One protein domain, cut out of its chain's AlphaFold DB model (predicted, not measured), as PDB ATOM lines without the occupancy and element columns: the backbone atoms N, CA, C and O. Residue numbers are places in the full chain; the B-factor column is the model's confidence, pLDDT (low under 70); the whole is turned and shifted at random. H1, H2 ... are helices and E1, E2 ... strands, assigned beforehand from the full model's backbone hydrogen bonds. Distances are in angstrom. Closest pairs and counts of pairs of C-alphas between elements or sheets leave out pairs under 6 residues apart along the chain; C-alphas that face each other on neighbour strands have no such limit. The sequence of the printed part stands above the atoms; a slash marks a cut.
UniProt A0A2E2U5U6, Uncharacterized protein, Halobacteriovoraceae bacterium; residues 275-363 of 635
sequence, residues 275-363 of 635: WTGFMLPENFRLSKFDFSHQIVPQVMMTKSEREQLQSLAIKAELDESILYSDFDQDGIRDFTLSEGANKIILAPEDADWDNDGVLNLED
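Overview. This is residues 275 to 363 of the 635 residues of an uncharacterized protein of Halobacteriovoraceae bacterium (UniProt A0A2E2U5U6). With little regular structure, this is a small three-stranded sheet with helix H2 across one face and long loops besides. The 89 printed residues run E1, H1, H2, H3, E2, E3; the sheet is mixed, order E1, E3, E2, and the class mixed, with 35 residues in named elements. The whole is compact, radius of gyration of the C-alphas 12.7 A, spanning 33 by 30 by 19 A.

Along the chain. E1, residues 275 to 277, begins at C-alpha 275 (224.158, 209.063, 189.445). H1 is 297 to 300, H2 303 to 316 and 20.1 A long, H3 320 to 323, E2 335 to 339. E3, 344 to 348, ends at C-alpha 348 (219.660, 197.276, 184.567).

Arrangement. E1 and E3 are parallel; N 276 and O 344 are 2.8 A apart. E2 and E3 form an antiparallel hairpin; N 345 and O 338 are 2.8 A apart. H2 is on the sheet in two layers, a helix on one face, its height over the sheet 8.2 A. H2 touches H3 with residues 309 to 314 alone, closest C-alphas Ala 313 and Glu 320, 6.2 A. H1 is not on the sheet. In H2 every O i to N i+4 pair is within hydrogen-bond range; H1 and H3 are too short for one.

Size, cuts and confidence. The printed part has no cut. Links E1 to H1 and H3 to E2 are long. Residues 282 to 283, 340 to 342 and 362 to 363 have pLDDT under 70.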
ATOM      1  N   TRP A 275     224.893 209.943 190.324       82.38
ATOM      2  CA  TRP A 275     224.158 209.063 189.445       82.38
ATOM      3  C   TRP A 275     222.652 209.062 189.732       82.38
ATOM      4  O   TRP A 275     222.191 209.495 190.790       82.38
ATOM      5  N   THR A 276     221.869 208.588 188.774       76.56
ATOM      6  CA  THR A 276     220.436 208.325 188.919       76.56
ATOM      7  C   THR A 276     220.130 206.922 188.424       76.56
ATOM      8  O   THR A 276     220.716 206.476 187.437       76.56
ATOM      9  N   GLY A 277     219.222 206.230 189.104       78.12
ATOM     10  CA  GLY A 277     218.693 204.962 188.621       78.12
ATOM     11  C   GLY A 277     217.760 205.184 187.434       78.12
ATOM     12  O   GLY A 277     216.971 206.129 187.428       78.12
ATOM     13  N   PHE A 278     217.829 204.311 186.439       77.81
ATOM     14  CA  PHE A 278     216.874 204.234 185.345       77.81
ATOM     15  C   PHE A 278     216.314 202.820 185.288       77.81
ATOM     16  O   PHE A 278     217.081 201.874 185.210       77.81
ATOM     17  N   MET A 279     214.984 202.690 185.338       75.69
ATOM     18  CA  MET A 279     214.285 201.393 185.356       75.69
ATOM     19  C   MET A 279     214.691 200.477 186.517       75.69
ATOM     20  O   MET A 279     214.603 199.263 186.408       75.69
ATOM     21  N   LEU A 280     215.103 201.069 187.637       77.12
ATOM     22  CA  LEU A 280     215.249 200.339 188.889       77.12
ATOM     23  C   LEU A 280     213.899 200.304 189.627       77.12
ATOM     24  O   LEU A 280     213.106 201.245 189.471       77.12
ATOM     25  N   PRO A 281     213.632 199.260 190.428       70.69
ATOM     26  CA  PRO A 281     212.371 199.132 191.153       70.69
ATOM     27  C   PRO A 281     212.155 200.233 192.205       70.69
ATOM     28  O   PRO A 281     213.103 200.868 192.680       70.69
ATOM     29  N   GLU A 282     210.893 200.467 192.587       61.19
ATOM     30  CA  GLU A 282     210.547 201.452 193.623       61.19
ATOM     31  C   GLU A 282     211.204 201.053 194.959       61.19
ATOM     32  O   GLU A 282     210.922 199.983 195.492       61.19
ATOM     33  N   ASN A 283     212.034 201.938 195.527       63.59
ATOM     34  CA  ASN A 283     212.863 201.717 196.725       63.59
ATOM     35  C   ASN A 283     214.127 200.858 196.544       63.59
ATOM     36  O   ASN A 283     214.716 200.464 197.558       63.59
ATOM     37  N   PHE A 284     214.596 200.634 195.310       73.62
ATOM     38  CA  PHE A 284     215.884 199.982 195.067       73.62
ATOM     39  C   PHE A 284     217.003 200.621 195.906       73.62
ATOM     40  O   PHE A 284     217.198 201.841 195.907       73.62
ATOM     41  N   ARG A 285     217.768 199.790 196.622       75.31
ATOM     42  CA  ARG A 285     218.938 200.231 197.391       75.31
ATOM     43  C   ARG A 285     220.160 199.472 196.929       75.31
ATOM     44  O   ARG A 285     220.341 198.321 197.309       75.31
ATOM     45  N   LEU A 286     221.038 200.174 196.219       79.69
ATOM     46  CA  LEU A 286     222.285 199.605 195.718       79.69
ATOM     47  C   LEU A 286     223.114 198.938 196.827       79.69
ATOM     48  O   LEU A 286     223.648 197.860 196.635       79.69
ATOM     49  N   SER A 287     223.141 199.524 198.029       79.31
ATOM     50  CA  SER A 287     223.883 198.982 199.175       79.31
ATOM     51  C   SER A 287     223.321 197.680 199.761       79.31
ATOM     52  O   SER A 287     223.876 197.175 200.733       79.31
ATOM     53  N   LYS A 288     222.175 197.198 199.272       77.88
ATOM     54  CA  LYS A 288     221.575 195.919 199.672       77.88
ATOM     55  C   LYS A 288     221.690 194.843 198.594       77.88
ATOM     56  O   LYS A 288     221.344 193.709 198.895       77.88
ATOM     57  N   PHE A 289     222.089 195.209 197.377       81.62
ATOM     58  CA  PHE A 289     222.239 194.265 196.277       81.62
ATOM     59  C   PHE A 289     223.472 193.387 196.519       81.62
ATOM     60  O   PHE A 289     224.467 193.874 197.064       81.62
ATOM     61  N   ASP A 290     223.385 192.103 196.174       82.88
ATOM     62  CA  ASP A 290     224.499 191.173 196.345       82.88
ATOM     63  C   ASP A 290     225.418 191.224 195.122       82.88
ATOM     64  O   ASP A 290     224.984 190.988 194.003       82.88
ATOM     65  N   PHE A 291     226.691 191.539 195.351       85.00
ATOM     66  CA  PHE A 291     227.731 191.607 194.319       85.00
ATOM     67  C   PHE A 291     228.735 190.449 194.452       85.00
ATOM     68  O   PHE A 291     229.884 190.566 194.012       85.00
ATOM     69  N   SER A 292     228.348 189.360 195.132       84.19
ATOM     70  CA  SER A 292     229.215 188.202 195.385       84.19
ATOM     71  C   SER A 292     229.635 187.472 194.113       84.19
ATOM     72  O   SER A 292     230.718 186.885 194.076       84.19
ATOM     73  N   HIS A 293     228.790 187.496 193.086       87.94
ATOM     74  CA  HIS A 293     229.039 186.866 191.797       87.94
ATOM     75  C   HIS A 293     229.495 187.919 190.785       87.94
ATOM     76  O   HIS A 293     228.905 188.993 190.675       87.94
ATOM     77  N   GLN A 294     230.608 187.635 190.100       89.88
ATOM     78  CA  GLN A 294     231.210 188.556 189.141       89.88
ATOM     79  C   GLN A 294     231.706 187.828 187.894       89.88
ATOM     80  O   GLN A 294     232.433 186.835 187.987       89.88
ATOM     81  N   ILE A 295     231.401 188.387 186.726       86.88
ATOM     82  CA  ILE A 295     231.916 187.916 185.440       86.88
ATOM     83  C   ILE A 295     233.363 188.368 185.253       86.88
ATOM     84  O   ILE A 295     233.744 189.511 185.520       86.88
ATOM     85  N   VAL A 296     234.180 187.475 184.691       84.75
ATOM     86  CA  VAL A 296     235.562 187.774 184.303       84.75
ATOM     87  C   VAL A 296     235.579 188.844 183.191       84.75
ATOM     88  O   VAL A 296     235.118 188.571 182.077       84.75
ATOM     89  N   PRO A 297     236.162 190.044 183.414       76.94
ATOM     90  CA  PRO A 297     236.013 191.181 182.496       76.94
ATOM     91  C   PRO A 297     236.461 190.911 181.052       76.94
ATOM     92  O   PRO A 297     235.870 191.430 180.108       76.94
ATOM     93  N   GLN A 298     237.502 190.092 180.871       77.94
ATOM     94  CA  GLN A 298     238.084 189.756 179.567       77.94
ATOM     95  C   GLN A 298     237.128 188.970 178.659       77.94
ATOM     96  O   GLN A 298     237.343 188.931 177.450       77.94
ATOM     97  N   VAL A 299     236.100 188.342 179.233       75.44
ATOM     98  CA  VAL A 299     235.104 187.551 178.500       75.44
ATOM     99  C   VAL A 299     233.954 188.436 178.003       75.44
ATOM    100  O   VAL A 299     233.365 188.157 176.963       75.44
ATOM    101  N   MET A 300     233.671 189.538 178.703       81.38
ATOM    102  CA  MET A 300     232.477 190.356 178.480       81.38
ATOM    103  C   MET A 300     232.734 191.599 177.623       81.38
ATOM    104  O   MET A 300     231.890 191.977 176.815       81.38
ATOM    105  N   MET A 301     233.872 192.274 177.788       86.00
ATOM    106  CA  MET A 301     234.089 193.599 177.199       86.00
ATOM    107  C   MET A 301     235.505 193.774 176.662       86.00
ATOM    108  O   MET A 301     236.473 193.194 177.154       86.00
ATOM    109  N   THR A 302     235.644 194.609 175.635       85.56
ATOM    110  CA  THR A 302     236.960 195.003 175.129       85.56
ATOM    111  C   THR A 302     237.683 195.894 176.144       85.56
ATOM    112  O   THR A 302     237.064 196.548 176.985       85.56
ATOM    113  N   LYS A 303     239.016 195.982 176.036       87.06
ATOM    114  CA  LYS A 303     239.828 196.850 176.907       87.06
ATOM    115  C   LYS A 303     239.333 198.307 176.909       87.06
ATOM    116  O   LYS A 303     239.222 198.907 177.969       87.06
ATOM    117  N   SER A 304     238.991 198.840 175.735       86.56
ATOM    118  CA  SER A 304     238.502 200.217 175.593       86.56
ATOM    119  C   SER A 304     237.151 200.436 176.280       86.56
ATOM    120  O   SER A 304     236.940 201.484 176.882       86.56
ATOM    121  N   GLU A 305     236.230 199.472 176.192       86.31
ATOM    122  CA  GLU A 305     234.915 199.567 176.845       86.31
ATOM    123  C   GLU A 305     235.047 199.526 178.363       86.31
ATOM    124  O   GLU A 305     234.390 200.295 179.068       86.31
ATOM    125  N   ARG A 306     235.943 198.670 178.864       88.19
ATOM    126  CA  ARG A 306     236.253 198.588 180.288       88.19
ATOM    127  C   ARG A 306     236.748 199.925 180.830       88.19
ATOM    128  O   ARG A 306     236.206 200.412 181.816       88.19
ATOM    129  N   GLU A 307     237.743 200.521 180.174       90.19
ATOM    130  CA  GLU A 307     238.316 201.811 180.582       90.19
ATOM    131  C   GLU A 307     237.249 202.920 180.600       90.19
ATOM    132  O   GLU A 307     237.196 203.724 181.534       90.19
ATOM    133  N   GLN A 308     236.346 202.926 179.613       89.69
ATOM    134  CA  GLN A 308     235.237 203.878 179.560       89.69
ATOM    135  C   GLN A 308     234.255 203.693 180.727       89.69
ATOM    136  O   GLN A 308     233.912 204.667 181.397       89.69
ATOM    137  N   LEU A 309     233.802 202.466 180.992       89.94
ATOM    138  CA  LEU A 309     232.832 202.191 182.057       89.94
ATOM    139  C   LEU A 309     233.415 202.433 183.454       89.94
ATOM    140  O   LEU A 309     232.736 203.020 184.295       89.94
ATOM    141  N   GLN A 310     234.679 202.061 183.686       91.81
ATOM    142  CA  GLN A 310     235.381 202.355 184.941       91.81
ATOM    143  C   GLN A 310     235.471 203.865 185.188       91.81
ATOM    144  O   GLN A 310     235.202 204.334 186.292       91.81
ATOM    145  N   SER A 311     235.753 204.658 184.146       90.81
ATOM    146  CA  SER A 311     235.741 206.122 184.255       90.81
ATOM    147  C   SER A 311     234.374 206.666 184.698       90.81
ATOM    148  O   SER A 311     234.310 207.564 185.544       90.81
ATOM    149  N   LEU A 312     233.275 206.098 184.186       91.50
ATOM    150  CA  LEU A 312     231.920 206.478 184.596       91.50
ATOM    151  C   LEU A 312     231.613 206.061 186.041       91.50
ATOM    152  O   LEU A 312     231.025 206.860 186.770       91.50
ATOM    153  N   ALA A 313     232.039 204.870 186.474       91.38
ATOM    154  CA  ALA A 313     231.864 204.400 187.851       91.38
ATOM    155  C   ALA A 313     232.591 205.310 188.852       91.38
ATOM    156  O   ALA A 313     231.979 205.796 189.804       91.38
ATOM    157  N   ILE A 314     233.852 205.657 188.568       89.00
ATOM    158  CA  ILE A 314     234.642 206.603 189.371       89.00
ATOM    159  C   ILE A 314     233.949 207.970 189.432       89.00
ATOM    160  O   ILE A 314     233.799 208.553 190.508       89.00
ATOM    161  N   LYS A 315     233.477 208.488 188.288       85.00
ATOM    162  CA  LYS A 315     232.747 209.765 188.229       85.00
ATOM    163  C   LYS A 315     231.446 209.721 189.034       85.00
ATOM    164  O   LYS A 315     231.070 210.742 189.610       85.00
ATOM    165  N   ALA A 316     230.782 208.568 189.083       87.19
ATOM    166  CA  ALA A 316     229.563 208.330 189.846       87.19
ATOM    167  C   ALA A 316     229.798 208.049 191.340       87.19
ATOM    168  O   ALA A 316     228.817 208.020 192.079       87.19
ATOM    169  N   GLU A 317     231.050 207.872 191.780       89.31
ATOM    170  CA  GLU A 317     231.394 207.360 193.120       89.31
ATOM    171  C   GLU A 317     230.742 205.995 193.412       89.31
ATOM    172  O   GLU A 317     230.259 205.737 194.513       89.31
ATOM    173  N   LEU A 318     230.706 205.127 192.397       89.31
ATOM    174  CA  LEU A 318     230.223 203.752 192.495       89.31
ATOM    175  C   LEU A 318     231.399 202.777 192.596       89.31
ATOM    176  O   LEU A 318     232.446 203.000 191.990       89.31
ATOM    177  N   ASP A 319     231.208 201.692 193.348       88.38
ATOM    178  CA  ASP A 319     232.159 200.580 193.396       88.38
ATOM    179  C   ASP A 319     232.237 199.905 192.018       88.38
ATOM    180  O   ASP A 319     231.206 199.664 191.388       88.38
ATOM    181  N   GLU A 320     233.446 199.608 191.533       87.50
ATOM    182  CA  GLU A 320     233.640 199.000 190.210       87.50
ATOM    183  C   GLU A 320     233.021 197.600 190.090       87.50
ATOM    184  O   GLU A 320     232.701 197.190 188.976       87.50
ATOM    185  N   SER A 321     232.799 196.893 191.206       87.62
ATOM    186  CA  SER A 321     232.114 195.590 191.234       87.62
ATOM    187  C   SER A 321     230.752 195.613 190.541       87.62
ATOM    188  O   SER A 321     230.378 194.627 189.910       87.62
ATOM    189  N   ILE A 322     230.061 196.758 190.538       89.56
ATOM    190  CA  ILE A 322     228.782 196.927 189.838       89.56
ATOM    191  C   ILE A 322     228.879 196.649 188.332       89.56
ATOM    192  O   ILE A 322     227.913 196.213 187.717       89.56
ATOM    193  N   LEU A 323     230.047 196.893 187.724       88.94
ATOM    194  CA  LEU A 323     230.280 196.700 186.290       88.94
ATOM    195  C   LEU A 323     230.498 195.234 185.916       88.94
ATOM    196  O   LEU A 323     230.539 194.917 184.724       88.94
ATOM    197  N   TYR A 324     230.703 194.380 186.915       89.56
ATOM    198  CA  TYR A 324     231.030 192.968 186.756       89.56
ATOM    199  C   TYR A 324     229.976 192.054 187.372       89.56
ATOM    200  O   TYR A 324     230.108 190.848 187.230       89.56
ATOM    201  N   SER A 325     228.969 192.628 188.032       89.88
ATOM    202  CA  SER A 325     227.869 191.918 188.678       89.88
ATOM    203  C   SER A 325     227.116 191.020 187.697       89.88
ATOM    204  O   SER A 325     226.854 191.443 186.567       89.88
ATOM    205  N   ASP A 326     226.821 189.808 188.156       89.12
ATOM    206  CA  ASP A 326     226.087 188.743 187.465       89.12
ATOM    207  C   ASP A 326     225.408 187.894 188.537       89.12
ATOM    208  O   ASP A 326     225.998 186.937 189.049       89.12
ATOM    209  N   PHE A 327     224.259 188.370 189.013       87.50
ATOM    210  CA  PHE A 327     223.653 187.885 190.250       87.50
ATOM    211  C   PHE A 327     223.348 186.381 190.194       87.50
ATOM    212  O   PHE A 327     223.639 185.663 191.162       87.50
ATOM    213  N   ASP A 328     222.838 185.906 189.059       85.12
ATOM    214  CA  ASP A 328     222.400 184.530 188.812       85.12
ATOM    215  C   ASP A 328     223.394 183.652 188.040       85.12
ATOM    216  O   ASP A 328     223.182 182.438 187.942       85.12
ATOM    217  N   GLN A 329     224.521 184.215 187.602       87.56
ATOM    218  CA  GLN A 329     225.601 183.512 186.908       87.56
ATOM    219  C   GLN A 329     225.237 183.051 185.490       87.56
ATOM    220  O   GLN A 329     225.781 182.048 185.004       87.56
ATOM    221  N   ASP A 330     224.335 183.755 184.807       84.81
ATOM    222  CA  ASP A 330     223.950 183.443 183.429       84.81
ATOM    223  C   ASP A 330     224.934 184.013 182.376       84.81
ATOM    224  O   ASP A 330     224.882 183.676 181.184       84.81
ATOM    225  N   GLY A 331     225.908 184.814 182.827       84.12
ATOM    226  CA  GLY A 331     226.924 185.445 181.991       84.12
ATOM    227  C   GLY A 331     226.476 186.763 181.350       84.12
ATOM    228  O   GLY A 331     227.198 187.309 180.501       84.12
ATOM    229  N   ILE A 332     225.317 187.285 181.745       84.56
ATOM    230  CA  ILE A 332     224.829 188.628 181.471       84.56
ATOM    231  C   ILE A 332     225.195 189.513 182.662       84.56
ATOM    232  O   ILE A 332     225.221 189.131 183.821       84.56
ATOM    233  N   ARG A 333     225.580 190.746 182.357       86.56
ATOM    234  CA  ARG A 333     225.882 191.735 183.389       86.56
ATOM    235  C   ARG A 333     224.586 192.320 183.936       86.56
ATOM    236  O   ARG A 333     223.800 192.785 183.118       86.56
ATOM    237  N   ASP A 334     224.462 192.488 185.250       86.12
ATOM    238  CA  ASP A 334     223.255 193.064 185.867       86.12
ATOM    239  C   ASP A 334     223.051 194.548 185.526       86.12
ATOM    240  O   ASP A 334     221.930 195.001 185.283       86.12
ATOM    241  N   PHE A 335     224.136 195.337 185.522       89.12
ATOM    242  CA  PHE A 335     224.082 196.800 185.455       89.12
ATOM    243  C   PHE A 335     225.007 197.420 184.410       89.12
ATOM    244  O   PHE A 335     226.128 196.980 184.177       89.12
ATOM    245  N   THR A 336     224.593 198.561 183.863       88.19
ATOM    246  CA  THR A 336     225.424 199.408 183.001       88.19
ATOM    247  C   THR A 336     225.418 200.858 183.442       88.19
ATOM    248  O   THR A 336     224.486 201.334 184.095       88.19
ATOM    249  N   LEU A 337     226.465 201.576 183.038       90.06
ATOM    250  CA  LEU A 337     226.610 203.004 183.265       90.06
ATOM    251  C   LEU A 337     226.608 203.756 181.940       90.06
ATOM    252  O   LEU A 337     227.290 203.385 180.986       90.06
ATOM    253  N   SER A 338     225.880 204.867 181.902       85.81
ATOM    254  CA  SER A 338     225.909 205.805 180.780       85.81
ATOM    255  C   SER A 338     225.907 207.250 181.263       85.81
ATOM    256  O   SER A 338     225.624 207.540 182.424       85.81
ATOM    257  N   GLU A 339     226.266 208.180 180.383       79.06
ATOM    258  CA  GLU A 339     226.262 209.606 180.694       79.06
ATOM    259  C   GLU A 339     224.964 210.267 180.204       79.06
ATOM    260  O   GLU A 339     224.621 210.207 179.021       79.06
ATOM    261  N   GLY A 340     224.236 210.896 181.130       65.06
ATOM    262  CA  GLY A 340     223.080 211.748 180.858       65.06
ATOM    263  C   GLY A 340     223.436 213.235 180.903       65.06
ATOM    264  O   GLY A 340     224.561 213.611 181.220       65.06
ATOM    265  N   ALA A 341     222.451 214.102 180.640       54.81
ATOM    266  CA  ALA A 341     222.659 215.543 180.452       54.81
ATOM    267  C   ALA A 341     223.416 216.252 181.597       54.81
ATOM    268  O   ALA A 341     224.032 217.273 181.327       54.81
ATOM    269  N   ASN A 342     223.381 215.728 182.836       60.53
ATOM    270  CA  ASN A 342     224.169 216.218 183.986       60.53
ATOM    271  C   ASN A 342     224.446 215.160 185.086       60.53
ATOM    272  O   ASN A 342     224.897 215.515 186.176       60.53
ATOM    273  N   LYS A 343     224.145 213.877 184.855       72.25
ATOM    274  CA  LYS A 343     224.317 212.788 185.837       72.25
ATOM    275  C   LYS A 343     224.766 211.512 185.132       72.25
ATOM    276  O   LYS A 343     224.458 211.324 183.957       72.25
ATOM    277  N   ILE A 344     225.445 210.632 185.861       84.88
ATOM    278  CA  ILE A 344     225.627 209.246 185.423       84.88
ATOM    279  C   ILE A 344     224.298 208.501 185.582       84.88
ATOM    280  O   ILE A 344     223.533 208.758 186.507       84.88
ATOM    281  N   ILE A 345     223.972 207.618 184.657       82.94
ATOM    282  CA  ILE A 345     222.758 206.811 184.697       82.94
ATOM    283  C   ILE A 345     223.180 205.376 184.972       82.94
ATOM    284  O   ILE A 345     223.974 204.828 184.211       82.94
ATOM    285  N   LEU A 346     222.631 204.797 186.037       87.31
ATOM    286  CA  LEU A 346     222.710 203.374 186.335       87.31
ATOM    287  C   LEU A 346     221.440 202.704 185.811       87.31
ATOM    288  O   LEU A 346     220.346 203.074 186.241       87.31
ATOM    289  N   ALA A 347     221.576 201.748 184.898       85.38
ATOM    290  CA  ALA A 347     220.447 201.017 184.326       85.38
ATOM    291  C   ALA A 347     220.659 199.502 184.448       85.38
ATOM    292  O   ALA A 347     221.805 199.065 184.310       85.38
ATOM    293  N   PRO A 348     219.591 198.719 184.684       84.50
ATOM    294  CA  PRO A 348     219.660 197.276 184.567       84.50
ATOM    295  C   PRO A 348     219.848 196.890 183.098       84.50
ATOM    296  O   PRO A 348     219.321 197.541 182.189       84.50
ATOM    297  N   GLU A 349     220.639 195.857 182.879       81.31
ATOM    298  CA  GLU A 349     220.894 195.240 181.576       81.31
ATOM    299  C   GLU A 349     220.177 193.897 181.433       81.31
ATOM    300  O   GLU A 349     219.805 193.524 180.321       81.31
ATOM    301  N   ASP A 350     219.978 193.241 182.568       79.19
ATOM    302  CA  ASP A 350     219.181 192.045 182.755       79.19
ATOM    303  C   ASP A 350     217.783 192.426 183.277       79.19
ATOM    304  O   ASP A 350     217.631 193.332 184.114       79.19
ATOM    305  N   ALA A 351     216.748 191.813 182.704       76.56
ATOM    306  CA  ALA A 351     215.362 192.053 183.063       76.56
ATOM    307  C   ALA A 351     214.850 191.133 184.185       76.56
ATOM    308  O   ALA A 351     213.798 191.473 184.734       76.56
ATOM    309  N   ASP A 352     215.563 190.059 184.542       79.69
ATOM    310  CA  ASP A 352     215.181 189.036 185.533       79.69
ATOM    311  C   ASP A 352     216.432 188.480 186.252       79.69
ATOM    312  O   ASP A 352     216.990 187.466 185.850       79.69
ATOM    313  N   TRP A 353     216.865 189.173 187.313       80.56
ATOM    314  CA  TRP A 353     218.167 188.980 187.964       80.56
ATOM    315  C   TRP A 353     218.367 187.615 188.616       80.56
ATOM    316  O   TRP A 353     219.508 187.306 188.936       80.56
ATOM    317  N   ASP A 354     217.314 186.840 188.899       77.12
ATOM    318  CA  ASP A 354     217.428 185.484 189.452       77.12
ATOM    319  C   ASP A 354     216.853 184.381 188.557       77.12
ATOM    320  O   ASP A 354     216.822 183.211 188.965       77.12
ATOM    321  N   ASN A 355     216.469 184.732 187.324       78.00
ATOM    322  CA  ASN A 355     215.909 183.820 186.334       78.00
ATOM    323  C   ASN A 355     214.670 183.044 186.849       78.00
ATOM    324  O   ASN A 355     214.394 181.918 186.402       78.00
ATOM    325  N   ASP A 356     213.903 183.611 187.792       76.31
ATOM    326  CA  ASP A 356     212.684 182.993 188.332       76.31
ATOM    327  C   ASP A 356     211.440 183.222 187.439       76.31
ATOM    328  O   ASP A 356     210.369 182.631 187.653       76.31
ATOM    329  N   GLY A 357     211.596 184.017 186.374       76.62
ATOM    330  CA  GLY A 357     210.554 184.418 185.436       76.62
ATOM    331  C   GLY A 357     209.806 185.688 185.853       76.62
ATOM    332  O   GLY A 357     208.833 186.067 185.179       76.62
ATOM    333  N   VAL A 358     210.201 186.336 186.953       74.75
ATOM    334  CA  VAL A 358     209.647 187.588 187.467       74.75
ATOM    335  C   VAL A 358     210.581 188.736 187.113       74.75
ATOM    336  O   VAL A 358     211.705 188.852 187.565       74.75
ATOM    337  N   LEU A 359     210.065 189.682 186.329       77.25
ATOM    338  CA  LEU A 359     210.855 190.844 185.934       77.25
ATOM    339  C   LEU A 359     211.296 191.668 187.154       77.25
ATOM    340  O   LEU A 359     210.475 191.992 188.014       77.25
ATOM    341  N   ASN A 360     212.538 192.150 187.129       76.81
ATOM    342  CA  ASN A 360     213.203 192.916 188.189       76.81
ATOM    343  C   ASN A 360     212.359 194.048 188.781       76.81
ATOM    344  O   ASN A 360     212.385 194.299 189.984       76.81
ATOM    345  N   LEU A 361     211.569 194.740 187.951       72.56
ATOM    346  CA  LEU A 361     210.662 195.818 188.376       72.56
ATOM    347  C   LEU A 361     209.560 195.374 189.357       72.56
ATOM    348  O   LEU A 361     208.932 196.230 189.985       72.56
ATOM    349  N   GLU A 362     209.316 194.075 189.482       69.56
ATOM    350  CA  GLU A 362     208.291 193.454 190.328       69.56
ATOM    351  C   GLU A 362     208.853 192.494 191.368       69.56
ATOM    352  O   GLU A 362     208.119 192.072 192.268       69.56
ATOM    353  N   ASP A 363     210.125 192.150 191.234       66.44
ATOM    354  CA  ASP A 363     210.748 191.136 192.047       66.44
ATOM    355  C   ASP A 363     210.839 191.600 193.512       66.44
ATOM    356  O   ASP A 363     211.457 192.606 193.892       66.44
TER     357      ASP A 363